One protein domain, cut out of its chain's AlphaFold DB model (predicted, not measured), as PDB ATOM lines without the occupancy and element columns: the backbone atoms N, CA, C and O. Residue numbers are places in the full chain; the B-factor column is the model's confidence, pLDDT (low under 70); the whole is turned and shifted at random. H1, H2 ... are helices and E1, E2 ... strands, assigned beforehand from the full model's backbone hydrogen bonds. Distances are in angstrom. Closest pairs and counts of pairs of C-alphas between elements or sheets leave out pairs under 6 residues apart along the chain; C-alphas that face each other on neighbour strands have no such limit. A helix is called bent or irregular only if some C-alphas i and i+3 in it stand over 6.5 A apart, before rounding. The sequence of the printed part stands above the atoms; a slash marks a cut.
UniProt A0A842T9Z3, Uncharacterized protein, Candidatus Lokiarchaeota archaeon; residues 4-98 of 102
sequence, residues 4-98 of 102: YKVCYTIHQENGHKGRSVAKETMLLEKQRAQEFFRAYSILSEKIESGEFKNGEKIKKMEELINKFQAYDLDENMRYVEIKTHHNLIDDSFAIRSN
ATOM      1  N   TYR A   4      96.027 211.929 219.014       61.03
ATOM      2  CA  TYR A   4      96.825 211.355 220.095       61.03
ATOM      3  C   TYR A   4      98.116 210.774 219.527       61.03
ATOM      4  O   TYR A   4      98.062 209.878 218.690       61.03
ATOM      5  N   LYS A   5      99.266 211.237 220.022       67.50
ATOM      6  CA  LYS A   5     100.578 210.663 219.708       67.50
ATOM      7  C   LYS A   5     100.908 209.553 220.695       67.50
ATOM      8  O   LYS A   5     101.156 209.868 221.847       67.50
ATOM      9  N   VAL A   6     100.941 208.298 220.264       66.19
ATOM     10  CA  VAL A   6     101.371 207.133 221.047       66.19
ATOM     11  C   VAL A   6     102.843 206.864 220.758       66.19
ATOM     12  O   VAL A   6     103.200 206.483 219.647       66.19
ATOM     13  N   CYS A   7     103.708 207.062 221.753       65.75
ATOM     14  CA  CYS A   7     105.111 206.653 221.681       65.75
ATOM     15  C   CYS A   7     105.286 205.308 222.387       65.75
ATOM     16  O   CYS A   7     105.055 205.226 223.593       65.75
ATOM     17  N   TYR A   8     105.728 204.288 221.658       67.00
ATOM     18  CA  TYR A   8     106.048 202.968 222.185       67.00
ATOM     19  C   TYR A   8     107.561 202.763 222.167       67.00
ATOM     20  O   TYR A   8     108.199 202.908 221.124       67.00
ATOM     21  N   THR A   9     108.151 202.476 223.330       65.19
ATOM     22  CA  THR A   9     109.592 202.198 223.442       65.19
ATOM     23  C   THR A   9     109.824 200.826 224.052       65.19
ATOM     24  O   THR A   9     109.403 200.584 225.185       65.19
ATOM     25  N   ILE A  10     110.535 199.961 223.326       62.66
ATOM     26  CA  ILE A  10     111.032 198.683 223.846       62.66
ATOM     27  C   ILE A  10     112.482 198.867 224.286       62.66
ATOM     28  O   ILE A  10     113.382 199.082 223.465       62.66
ATOM     29  N   HIS A  11     112.718 198.724 225.588       59.66
ATOM     30  CA  HIS A  11     114.056 198.549 226.134       59.66
ATOM     31  C   HIS A  11     114.342 197.058 226.302       59.66
ATOM     32  O   HIS A  11     113.636 196.374 227.041       59.66
ATOM     33  N   GLN A  12     115.376 196.567 225.616       54.69
ATOM     34  CA  GLN A  12     115.935 195.243 225.861       54.69
ATOM     35  C   GLN A  12     117.272 195.413 226.585       54.69
ATOM     36  O   GLN A  12     118.201 196.045 226.074       54.69
ATOM     37  N   GLU A  13     117.377 194.844 227.781       47.00
ATOM     38  CA  GLU A  13     118.641 194.741 228.511       47.00
ATOM     39  C   GLU A  13     119.205 193.326 228.418       47.00
ATOM     40  O   GLU A  13     118.513 192.350 228.695       47.00
ATOM     41  N   ASN A  14     120.478 193.224 228.024       45.50
ATOM     42  CA  ASN A  14     121.229 191.973 227.967       45.50
ATOM     43  C   ASN A  14     122.545 192.166 228.749       45.50
ATOM     44  O   ASN A  14     123.558 192.598 228.191       45.50
ATOM     45  N   GLY A  15     122.520 191.951 230.069       61.00
ATOM     46  CA  GLY A  15     123.628 192.338 230.959       61.00
ATOM     47  C   GLY A  15     123.666 193.850 231.249       61.00
ATOM     48  O   GLY A  15     122.662 194.542 231.132       61.00
ATOM     49  N   HIS A  16     124.850 194.405 231.543       51.88
ATOM     50  CA  HIS A  16     125.071 195.850 231.775       51.88
ATOM     51  C   HIS A  16     124.993 196.743 230.517       51.88
ATOM     52  O   HIS A  16     125.396 197.905 230.547       51.88
ATOM     53  N   LYS A  17     124.526 196.218 229.380       49.53
ATOM     54  CA  LYS A  17     124.388 196.974 228.131       49.53
ATOM     55  C   LYS A  17     122.913 197.046 227.752       49.53
ATOM     56  O   LYS A  17     122.418 196.208 227.004       49.53
ATOM     57  N   GLY A  18     122.221 198.064 228.256       49.38
ATOM     58  CA  GLY A  18     120.896 198.428 227.764       49.38
ATOM     59  C   GLY A  18     120.983 198.959 226.335       49.38
ATOM     60  O   GLY A  18     121.677 199.942 226.072       49.38
ATOM     61  N   ARG A  19     120.290 198.308 225.397       47.62
ATOM     62  CA  ARG A  19     120.014 198.871 224.072       47.62
ATOM     63  C   ARG A  19     118.520 199.170 224.003       47.62
ATOM     64  O   ARG A  19     117.686 198.284 224.148       47.62
ATOM     65  N   SER A  20     118.173 200.430 223.768       45.94
ATOM     66  CA  SER A  20     116.829 200.787 223.307       45.94
ATOM     67  C   SER A  20     116.706 200.296 221.866       45.94
ATOM     68  O   SER A  20     117.477 200.746 221.019       45.94
ATOM     69  N   VAL A  21     115.824 199.332 221.596       53.72
ATOM     70  CA  VAL A  21     115.794 198.638 220.294       53.72
ATOM     71  C   VAL A  21     114.784 199.262 219.335       53.72
ATOM     72  O   VAL A  21     115.049 199.303 218.139       53.72
ATOM     73  N   ALA A  22     113.684 199.833 219.825       53.09
ATOM     74  CA  ALA A  22     112.708 200.483 218.956       53.09
ATOM     75  C   ALA A  22     111.972 201.604 219.688       53.09
ATOM     76  O   ALA A  22     111.531 201.424 220.825       53.09
ATOM     77  N   LYS A  23     111.850 202.755 219.020       56.88
ATOM     78  CA  LYS A  23     110.934 203.837 219.376       56.88
ATOM     79  C   LYS A  23     109.985 204.010 218.202       56.88
ATOM     80  O   LYS A  23     110.369 204.596 217.192       56.88
ATOM     81  N   GLU A  24     108.768 203.518 218.344       61.81
ATOM     82  CA  GLU A  24     107.726 203.714 217.345       61.81
ATOM     83  C   GLU A  24     106.764 204.798 217.810       61.81
ATOM     84  O   GLU A  24     106.450 204.926 218.995       61.81
ATOM     85  N   THR A  25     106.354 205.640 216.871       63.22
ATOM     86  CA  THR A  25     105.393 206.714 217.100       63.22
ATOM     87  C   THR A  25     104.201 206.458 216.197       63.22
ATOM     88  O   THR A  25     104.397 206.209 215.017       63.22
ATOM     89  N   MET A  26     102.997 206.514 216.760       73.19
ATOM     90  CA  MET A  26     101.736 206.496 216.020       73.19
ATOM     91  C   MET A  26     100.913 207.720 216.393       73.19
ATOM     92  O   MET A  26     100.906 208.134 217.551       73.19
ATOM     93  N   LEU A  27     100.172 208.267 215.449       67.12
ATOM     94  CA  LEU A  27      99.267 209.394 215.594       67.12
ATOM     95  C   LEU A  27      97.870 208.917 215.217       67.12
ATOM     96  O   LEU A  27      97.576 208.587 214.075       67.12
ATOM     97  N   LEU A  28      96.990 208.862 216.209       74.31
ATOM     98  CA  LEU A  28      95.648 208.317 216.054       74.31
ATOM     99  C   LEU A  28      94.607 209.405 216.290       74.31
ATOM    100  O   LEU A  28      94.704 210.196 217.232       74.31
ATOM    101  N   GLU A  29      93.555 209.420 215.477       74.12
ATOM    102  CA  GLU A  29      92.355 210.195 215.792       74.12
ATOM    103  C   GLU A  29      91.684 209.675 217.071       74.12
ATOM    104  O   GLU A  29      91.831 208.512 217.445       74.12
ATOM    105  N   LYS A  30      90.902 210.529 217.743       75.44
ATOM    106  CA  LYS A  30      90.260 210.215 219.032       75.44
ATOM    107  C   LYS A  30      89.579 208.844 219.086       75.44
ATOM    108  O   LYS A  30      89.757 208.137 220.074       75.44
ATOM    109  N   GLN A  31      88.811 208.472 218.063       82.19
ATOM    110  CA  GLN A  31      88.105 207.189 218.045       82.19
ATOM    111  C   GLN A  31      89.087 206.010 218.002       82.19
ATOM    112  O   GLN A  31      88.992 205.092 218.814       82.19
ATOM    113  N   ARG A  32      90.090 206.072 217.121       82.44
ATOM    114  CA  ARG A  32      91.129 205.041 217.000       82.44
ATOM    115  C   ARG A  32      92.034 204.966 218.220       82.44
ATOM    116  O   ARG A  32      92.391 203.872 218.642       82.44
ATOM    117  N   ALA A  33      92.344 206.103 218.835       80.00
ATOM    118  CA  ALA A  33      93.085 206.150 220.089       80.00
ATOM    119  C   ALA A  33      92.317 205.448 221.220       80.00
ATOM    120  O   ALA A  33      92.900 204.674 221.970       80.00
ATOM    121  N   GLN A  34      90.999 205.650 221.317       80.88
ATOM    122  CA  GLN A  34      90.162 204.949 222.299       80.88
ATOM    123  C   GLN A  34      90.107 203.435 222.048       80.88
ATOM    124  O   GLN A  34      90.198 202.653 222.996       80.88
ATOM    125  N   GLU A  35      90.000 203.011 220.786       85.56
ATOM    126  CA  GLU A  35      90.086 201.594 220.406       85.56
ATOM    127  C   GLU A  35      91.444 200.990 220.789       85.56
ATOM    128  O   GLU A  35      91.493 199.900 221.366       85.56
ATOM    129  N   PHE A  36      92.531 201.721 220.530       86.81
ATOM    130  CA  PHE A  36      93.881 201.341 220.928       86.81
ATOM    131  C   PHE A  36      94.000 201.210 222.450       86.81
ATOM    132  O   PHE A  36      94.450 200.173 222.925       86.81
ATOM    133  N   PHE A  37      93.541 202.198 223.229       84.44
ATOM    134  CA  PHE A  37      93.617 202.160 224.695       84.44
ATOM    135  C   PHE A  37      92.854 200.975 225.286       84.44
ATOM    136  O   PHE A  37      93.358 200.308 226.189       84.44
ATOM    137  N   ARG A  38      91.671 200.661 224.749       89.62
ATOM    138  CA  ARG A  38      90.901 199.497 225.193       89.62
ATOM    139  C   ARG A  38      91.632 198.190 224.892       89.62
ATOM    140  O   ARG A  38      91.721 197.326 225.759       89.62
ATOM    141  N   ALA A  39      92.153 198.045 223.675       87.81
ATOM    142  CA  ALA A  39      92.888 196.849 223.276       87.81
ATOM    143  C   ALA A  39      94.198 196.691 224.067       87.81
ATOM    144  O   ALA A  39      94.539 195.582 224.476       87.81
ATOM    145  N   TYR A  40      94.882 197.802 224.335       89.44
ATOM    146  CA  TYR A  40      96.066 197.861 225.181       89.44
ATOM    147  C   TYR A  40      95.756 197.446 226.624       89.44
ATOM    148  O   TYR A  40      96.469 196.607 227.158       89.44
ATOM    149  N   SER A  41      94.682 197.961 227.236       86.69
ATOM    150  CA  SER A  41      94.294 197.606 228.612       86.69
ATOM    151  C   SER A  41      94.061 196.104 228.759       86.69
ATOM    152  O   SER A  41      94.633 195.471 229.639       86.69
ATOM    153  N   ILE A  42      93.299 195.517 227.828       89.88
ATOM    154  CA  ILE A  42      93.033 194.071 227.808       89.88
ATOM    155  C   ILE A  42      94.340 193.287 227.661       89.88
ATOM    156  O   ILE A  42      94.543 192.281 228.336       89.88
ATOM    157  N   LEU A  43      95.234 193.717 226.770       88.94
ATOM    158  CA  LEU A  43      96.510 193.037 226.575       88.94
ATOM    159  C   LEU A  43      97.431 193.172 227.800       88.94
ATOM    160  O   LEU A  43      98.085 192.198 228.160       88.94
ATOM    161  N   SER A  44      97.454 194.336 228.453       84.00
ATOM    162  CA  SER A  44      98.237 194.581 229.670       84.00
ATOM    163  C   SER A  44      97.799 193.651 230.797       84.00
ATOM    164  O   SER A  44      98.638 192.970 231.376       84.00
ATOM    165  N   GLU A  45      96.490 193.525 231.032       87.44
ATOM    166  CA  GLU A  45      95.938 192.604 232.034       87.44
ATOM    167  C   GLU A  45      96.350 191.150 231.763       87.44
ATOM    168  O   GLU A  45      96.734 190.428 232.680       87.44
ATOM    169  N   LYS A  46      96.335 190.721 230.496       86.38
ATOM    170  CA  LYS A  46      96.772 189.373 230.085       86.38
ATOM    171  C   LYS A  46      98.277 189.152 230.263       86.38
ATOM    172  O   LYS A  46      98.723 188.049 230.572       86.38
ATOM    173  N   ILE A  47      99.080 190.190 230.038       84.44
ATOM    174  CA  ILE A  47     100.530 190.148 230.255       84.44
ATOM    175  C   ILE A  47     100.844 190.046 231.753       84.44
ATOM    176  O   ILE A  47     101.712 189.258 232.137       84.44
ATOM    177  N   GLU A  48     100.140 190.817 232.584       81.56
ATOM    178  CA  GLU A  48     100.299 190.847 234.042       81.56
ATOM    179  C   GLU A  48      99.779 189.573 234.714       81.56
ATOM    180  O   GLU A  48     100.398 189.086 235.659       81.56
ATOM    181  N   SER A  49      98.703 188.977 234.193       87.00
ATOM    182  CA  SER A  49      98.160 187.706 234.691       87.00
ATOM    183  C   SER A  49      99.043 186.491 234.382       87.00
ATOM    184  O   SER A  49      98.773 185.398 234.878       87.00
ATOM    185  N   GLY A  50     100.097 186.664 233.575       81.75
ATOM    186  CA  GLY A  50     100.992 185.582 233.173       81.75
ATOM    187  C   GLY A  50     100.419 184.675 232.080       81.75
ATOM    188  O   GLY A  50     100.929 183.574 231.889       81.75
ATOM    189  N   GLU A  51      99.396 185.123 231.338       87.62
ATOM    190  CA  GLU A  51      98.800 184.367 230.220       87.62
ATOM    191  C   GLU A  51      99.822 184.092 229.093       87.62
ATOM    192  O   GLU A  51      99.682 183.125 228.347       87.62
ATOM    193  N   PHE A  52     100.882 184.908 228.989       85.38
ATOM    194  CA  PHE A  52     101.939 184.787 227.978       85.38
ATOM    195  C   PHE A  52     103.317 184.508 228.583       85.38
ATOM    196  O   PHE A  52     103.697 185.088 229.604       85.38
ATOM    197  N   LYS A  53     104.127 183.705 227.879       84.31
ATOM    198  CA  LYS A  53     105.550 183.527 228.209       84.31
ATOM    199  C   LYS A  53     106.318 184.830 227.974       84.31
ATOM    200  O   LYS A  53     105.988 185.585 227.062       84.31
ATOM    201  N   ASN A  54     107.399 185.073 228.719       72.88
ATOM    202  CA  ASN A  54     108.150 186.337 228.620       72.88
ATOM    203  C   ASN A  54     108.697 186.625 227.214       72.88
ATOM    204  O   ASN A  54     108.622 187.761 226.750       72.88
ATOM    205  N   GLY A  55     109.128 185.592 226.481       75.81
ATOM    206  CA  GLY A  55     109.541 185.728 225.078       75.81
ATOM    207  C   GLY A  55     108.408 186.096 224.105       75.81
ATOM    208  O   GLY A  55     108.678 186.570 223.007       75.81
ATOM    209  N   GLU A  56     107.145 185.912 224.495       83.00
ATOM    210  CA  GLU A  56     105.966 186.200 223.666       83.00
ATOM    211  C   GLU A  56     105.350 187.571 223.969       83.00
ATOM    212  O   GLU A  56     104.682 188.137 223.103       83.00
ATOM    213  N   LYS A  57     105.598 188.138 225.159       82.12
ATOM    214  CA  LYS A  57     105.030 189.427 225.598       82.12
ATOM    215  C   LYS A  57     105.372 190.570 224.641       82.12
ATOM    216  O   LYS A  57     104.482 191.313 224.240       82.12
ATOM    217  N   ILE A  58     106.641 190.675 224.233       80.38
ATOM    218  CA  ILE A  58     107.090 191.704 223.278       80.38
ATOM    219  C   ILE A  58     106.374 191.531 221.939       80.38
ATOM    220  O   ILE A  58     105.785 192.481 221.438       80.38
ATOM    221  N   LYS A  59     106.327 190.301 221.417       83.69
ATOM    222  CA  LYS A  59     105.669 190.001 220.143       83.69
ATOM    223  C   LYS A  59     104.179 190.353 220.164       83.69
ATOM    224  O   LYS A  59     103.671 190.932 219.212       83.69
ATOM    225  N   LYS A  60     103.472 190.050 221.258       86.31
ATOM    226  CA  LYS A  60     102.060 190.435 221.428       86.31
ATOM    227  C   LYS A  60     101.878 191.946 221.424       86.31
ATOM    228  O   LYS A  60     100.876 192.453 220.922       86.31
ATOM    229  N   MET A  61     102.856 192.653 221.977       82.62
ATOM    230  CA  MET A  61     102.830 194.098 222.028       82.62
ATOM    231  C   MET A  61     103.073 194.717 220.646       82.62
ATOM    232  O   MET A  61     102.296 195.565 220.215       82.62
ATOM    233  N   GLU A  62     104.058 194.209 219.905       80.62
ATOM    234  CA  GLU A  62     104.319 194.561 218.502       80.62
ATOM    235  C   GLU A  62     103.117 194.253 217.594       80.62
ATOM    236  O   GLU A  62     102.753 195.069 216.750       80.62
ATOM    237  N   GLU A  63     102.446 193.109 217.780       85.25
ATOM    238  CA  GLU A  63     101.218 192.747 217.050       85.25
ATOM    239  C   GLU A  63     100.103 193.788 217.253       85.25
ATOM    240  O   GLU A  63      99.408 194.142 216.297       85.25
ATOM    241  N   LEU A  64      99.938 194.309 218.477       86.56
ATOM    242  CA  LEU A  64      98.979 195.384 218.733       86.56
ATOM    243  C   LEU A  64      99.394 196.672 218.018       86.56
ATOM    244  O   LEU A  64      98.563 197.268 217.347       86.56
ATOM    245  N   ILE A  65     100.648 197.107 218.161       81.31
ATOM    246  CA  ILE A  65     101.137 198.370 217.585       81.31
ATOM    247  C   ILE A  65     100.962 198.372 216.060       81.31
ATOM    248  O   ILE A  65     100.305 199.262 215.515       81.31
ATOM    249  N   ASN A  66     101.413 197.310 215.386       81.56
ATOM    250  CA  ASN A  66     101.299 197.156 213.932       81.56
ATOM    251  C   ASN A  66      99.848 197.259 213.429       81.56
ATOM    252  O   ASN A  66      99.589 197.802 212.356       81.56
ATOM    253  N   LYS A  67      98.870 196.771 214.208       82.38
ATOM    254  CA  LYS A  67      97.444 196.842 213.849       82.38
ATOM    255  C   LYS A  67      96.931 198.283 213.734       82.38
ATOM    256  O   LYS A  67      96.012 198.533 212.953       82.38
ATOM    257  N   PHE A  68      97.484 199.208 214.515       75.69
ATOM    258  CA  PHE A  68      97.030 200.600 214.574       75.69
ATOM    259  C   PHE A  68      97.927 201.563 213.781       75.69
ATOM    260  O   PHE A  68      97.434 202.601 213.348       75.69
ATOM    261  N   GLN A  69      99.176 201.186 213.485       66.12
ATOM    262  CA  GLN A  69     100.088 201.935 212.606       66.12
ATOM    263  C   GLN A  69      99.545 202.162 211.188       66.12
ATOM    264  O   GLN A  69      99.853 203.169 210.564       66.12
ATOM    265  N   ALA A  70      98.695 201.269 210.675       61.50
ATOM    266  CA  ALA A  70      98.087 201.424 209.350       61.50
ATOM    267  C   ALA A  70      97.153 202.653 209.219       61.50
ATOM    268  O   ALA A  70      96.694 202.952 208.118       61.50
ATOM    269  N   TYR A  71      96.854 203.343 210.325       57.19
ATOM    270  CA  TYR A  71      95.909 204.463 210.407       57.19
ATOM    271  C   TYR A  71      96.561 205.758 210.923       57.19
ATOM    272  O   TYR A  71      95.863 206.627 211.445       57.19
ATOM    273  N   ASP A  72      97.890 205.852 210.816       57.28
ATOM    274  CA  ASP A  72      98.703 206.972 211.293       57.28
ATOM    275  C   ASP A  72      98.345 208.307 210.593       57.28
ATOM    276  O   ASP A  72      98.094 208.344 209.386       57.28
ATOM    277  N   LEU A  73      98.297 209.404 211.356       55.25
ATOM    278  CA  LEU A  73      98.016 210.780 210.903       55.25
ATOM    279  C   LEU A  73      99.278 211.667 211.018       55.25
ATOM    280  O   LEU A  73     100.236 211.287 211.662       55.25
ATOM    281  N   ASP A  74      99.315 212.860 210.416       52.78
ATOM    282  CA  ASP A  74     100.520 213.726 210.388       52.78
ATOM    283  C   ASP A  74     100.727 214.590 211.674       52.78
ATOM    284  O   ASP A  74      99.785 214.861 212.425       52.78
ATOM    285  N   GLU A  75     101.968 215.045 211.915       41.81
ATOM    286  CA  GLU A  75     102.692 215.323 213.185       41.81
ATOM    287  C   GLU A  75     102.153 216.372 214.191       41.81
ATOM    288  O   GLU A  75     102.802 216.659 215.205       41.81
ATOM    289  N   ASN A  76     100.961 216.933 214.019       44.38
ATOM    290  CA  ASN A  76     100.491 218.017 214.890       44.38
ATOM    291  C   ASN A  76      99.586 217.524 216.045       44.38
ATOM    292  O   ASN A  76      98.393 217.330 215.836       44.38
ATOM    293  N   MET A  77     100.135 217.462 217.281       52.75
ATOM    294  CA  MET A  77      99.471 217.566 218.619       52.75
ATOM    295  C   MET A  77      99.541 216.379 219.624       52.75
ATOM    296  O   MET A  77      99.741 215.223 219.279       52.75
ATOM    297  N   ARG A  78      99.369 216.772 220.910       55.38
ATOM    298  CA  ARG A  78      99.212 216.070 222.217       55.38
ATOM    299  C   ARG A  78      99.911 214.706 222.411       55.38
ATOM    300  O   ARG A  78      99.520 213.676 221.873       55.38
ATOM    301  N   TYR A  79     100.911 214.735 223.298       53.31
ATOM    302  CA  TYR A  79     101.882 213.681 223.593       53.31
ATOM    303  C   TYR A  79     101.390 212.654 224.624       53.31
ATOM    304  O   TYR A  79     101.155 213.004 225.783       53.31
ATOM    305  N   VAL A  80     101.307 211.390 224.208       58.53
ATOM    306  CA  VAL A  80     101.106 210.223 225.071       58.53
ATOM    307  C   VAL A  80     102.322 209.288 224.946       58.53
ATOM    308  O   VAL A  80     102.735 208.879 223.862       58.53
ATOM    309  N   GLU A  81     102.943 208.965 226.068       54.59
ATOM    310  CA  GLU A  81     104.148 208.157 226.178       54.59
ATOM    311  C   GLU A  81     103.853 206.876 226.949       54.59
ATOM    312  O   GLU A  81     103.331 206.926 228.064       54.59
ATOM    313  N   ILE A  82     104.236 205.740 226.365       67.81
ATOM    314  CA  ILE A  82     104.251 204.433 227.014       67.81
ATOM    315  C   ILE A  82     105.696 203.924 226.974       67.81
ATOM    316  O   ILE A  82     106.253 203.619 225.918       67.81
ATOM    317  N   LYS A  83     106.325 203.860 228.146       63.75
ATOM    318  CA  LYS A  83     107.673 203.334 228.356       63.75
ATOM    319  C   LYS A  83     107.578 201.928 228.926       63.75
ATOM    320  O   LYS A  83     107.086 201.751 230.038       63.75
ATOM    321  N   THR A  84     108.105 200.950 228.201       68.81
ATOM    322  CA  THR A  84     108.156 199.558 228.645       68.81
ATOM    323  C   THR A  84     109.605 199.151 228.894       68.81
ATOM    324  O   THR A  84     110.468 199.311 228.031       68.81
ATOM    325  N   HIS A  85     109.881 198.625 230.083       69.25
ATOM    326  CA  HIS A  85     111.190 198.146 230.502       69.25
ATOM    327  C   HIS A  85     111.130 196.639 230.748       69.25
ATOM    328  O   HIS A  85     110.279 196.172 231.506       69.25
ATOM    329  N   HIS A  86     112.023 195.892 230.103       67.62
ATOM    330  CA  HIS A  86     112.152 194.450 230.270       67.62
ATOM    331  C   HIS A  86     113.602 194.112 230.617       67.62
ATOM    332  O   HIS A  86     114.509 194.325 229.807       67.62
ATOM    333  N   ASN A  87     113.801 193.580 231.816       64.69
ATOM    334  CA  ASN A  87     115.085 193.109 232.301       64.69
ATOM    335  C   ASN A  87     115.099 191.578 232.214       64.69
ATOM    336  O   ASN A  87     114.401 190.895 232.961       64.69
ATOM    337  N   LEU A  88     115.897 191.051 231.280       57.75
ATOM    338  CA  LEU A  88     116.013 189.615 231.005       57.75
ATOM    339  C   LEU A  88     116.793 188.843 232.081       57.75
ATOM    340  O   LEU A  88     116.704 187.621 232.126       57.75
ATOM    341  N   ILE A  89     117.581 189.532 232.912       65.75
ATOM    342  CA  ILE A  89     118.402 188.916 233.966       65.75
ATOM    343  C   ILE A  89     117.529 188.591 235.173       65.75
ATOM    344  O   ILE A  89     117.588 187.484 235.701       65.75
ATOM    345  N   ASP A  90     116.696 189.553 235.565       66.25
ATOM    346  CA  ASP A  90     115.784 189.427 236.703       66.25
ATOM    347  C   ASP A  90     114.389 188.929 236.289       66.25
ATOM    348  O   ASP A  90     113.475 188.905 237.111       66.25
ATOM    349  N   ASP A  91     114.212 188.583 235.007       65.25
ATOM    350  CA  ASP A  91     112.937 188.191 234.388       65.25
ATOM    351  C   ASP A  91     111.782 189.157 234.726       65.25
ATOM    352  O   ASP A  91     110.633 188.765 234.947       65.25
ATOM    353  N   SER A  92     112.099 190.452 234.815       66.06
ATOM    354  CA  SER A  92     111.193 191.475 235.331       66.06
ATOM    355  C   SER A  92     110.754 192.446 234.244       66.06
ATOM    356  O   SER A  92     111.505 192.815 233.338       66.06
ATOM    357  N   PHE A  93     109.494 192.862 234.329       72.00
ATOM    358  CA  PHE A  93     108.844 193.686 233.323       72.00
ATOM    359  C   PHE A  93     108.052 194.804 233.996       72.00
ATOM    360  O   PHE A  93     107.266 194.551 234.906       72.00
ATOM    361  N   ALA A  94     108.257 196.040 233.548       74.69
ATOM    362  CA  ALA A  94     107.584 197.216 234.083       74.69
ATOM    363  C   ALA A  94     107.119 198.133 232.952       74.69
ATOM    364  O   ALA A  94     107.856 198.391 232.000       74.69
ATOM    365  N   ILE A  95     105.912 198.682 233.081       69.81
ATOM    366  CA  ILE A  95     105.384 199.683 232.154       69.81
ATOM    367  C   ILE A  95     105.098 200.976 232.916       69.81
ATOM    368  O   ILE A  95     104.508 200.966 233.993       69.81
ATOM    369  N   ARG A  96     105.515 202.111 232.353       70.81
ATOM    370  CA  ARG A  96     105.130 203.454 232.797       70.81
ATOM    371  C   ARG A  96     104.457 204.174 231.647       70.81
ATOM    372  O   ARG A  96     104.956 204.151 230.528       70.81
ATOM    373  N   SER A  97     103.337 204.824 231.920       70.69
ATOM    374  CA  SER A  97     102.521 205.455 230.890       70.69
ATOM    375  C   SER A  97     101.885 206.736 231.415       70.69
ATOM    376  O   SER A  97     101.541 206.808 232.593       70.69
ATOM    377  N   ASN A  98     101.727 207.740 230.551       66.44
ATOM    378  CA  ASN A  98     100.884 208.913 230.817       66.44
ATOM    379  C   ASN A  98      99.544 208.852 230.053       66.44
ATOM    380  O   ASN A  98      98.883 209.880 229.883       66.44
TER     381      ASN A  98
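What this domain is: This is residues 4 to 98 of the 102 residues of an uncharacterized protein of Candidatus Lokiarchaeota archaeon (UniProt A0A842T9Z3). A twisted sheet of four strands has one face covered by a helical hairpin, H1 and H2, side by side and running along the strands, while its other face is bare: two layers, helices on one face of a sheet. The 95 printed residues hold, in chain order, E1, E2, H1, H2, E3 and E4. The sheet is mixed, in the order E2, E1, E3, E4, and the class is mixed, helices and strands. The whole is compact, with a radius of gyration of the C-alphas of 13.7 A, and spans 38 by 28 by 22 A.

How they stand to each other: Inner strands E1, residues 4 to 14, and E3, residues 79 to 87, are parallel at 16 degrees, with N 80 and O 5 at 2.8 A. Edge strand E2, residues 17 to 29, forms an antiparallel hairpin with E1, with N 6 and O 26 at 2.7 A. Edge strand E4, residues 92 to 97, forms another with E3, with N 83 and O 96 at 2.8 A. H1, residues 30 to 48, is on the sheet at a height of 10.1 A. H2, residues 54 to 69, is on the same face at 9.5 A, over E1 and E3. H1 and H2 touch, closest at the C-alphas of Ile 47 and Lys 57, 6.5 A, at a shallow tilt of 7 degrees, opposite ways. H2 is only just irregular: C-alphas 55 and 58 are 6.7 A apart. Every O i to N i+4 pair is within hydrogen-bond range in H1, and 9 of 12 in H2.

Where its parts are: E1 runs 32.1 A from C-alpha 4 at (96.825, 211.355, 220.095), E2 36.8 A, H1 26.5 A, H2 23.8 A and E3 25.9 A. E4, 17.0 A, ends with C-alpha 97 at (102.521, 205.455, 230.890).

The domain as a whole: The C-alphas farthest apart, of His 16 and Gln 31, are 41.0 A apart. The printed part has no cut and no long link. Its mean pLDDT is 70.1; 49 residues are under 70, among them 4 to 25 and 69 to 92.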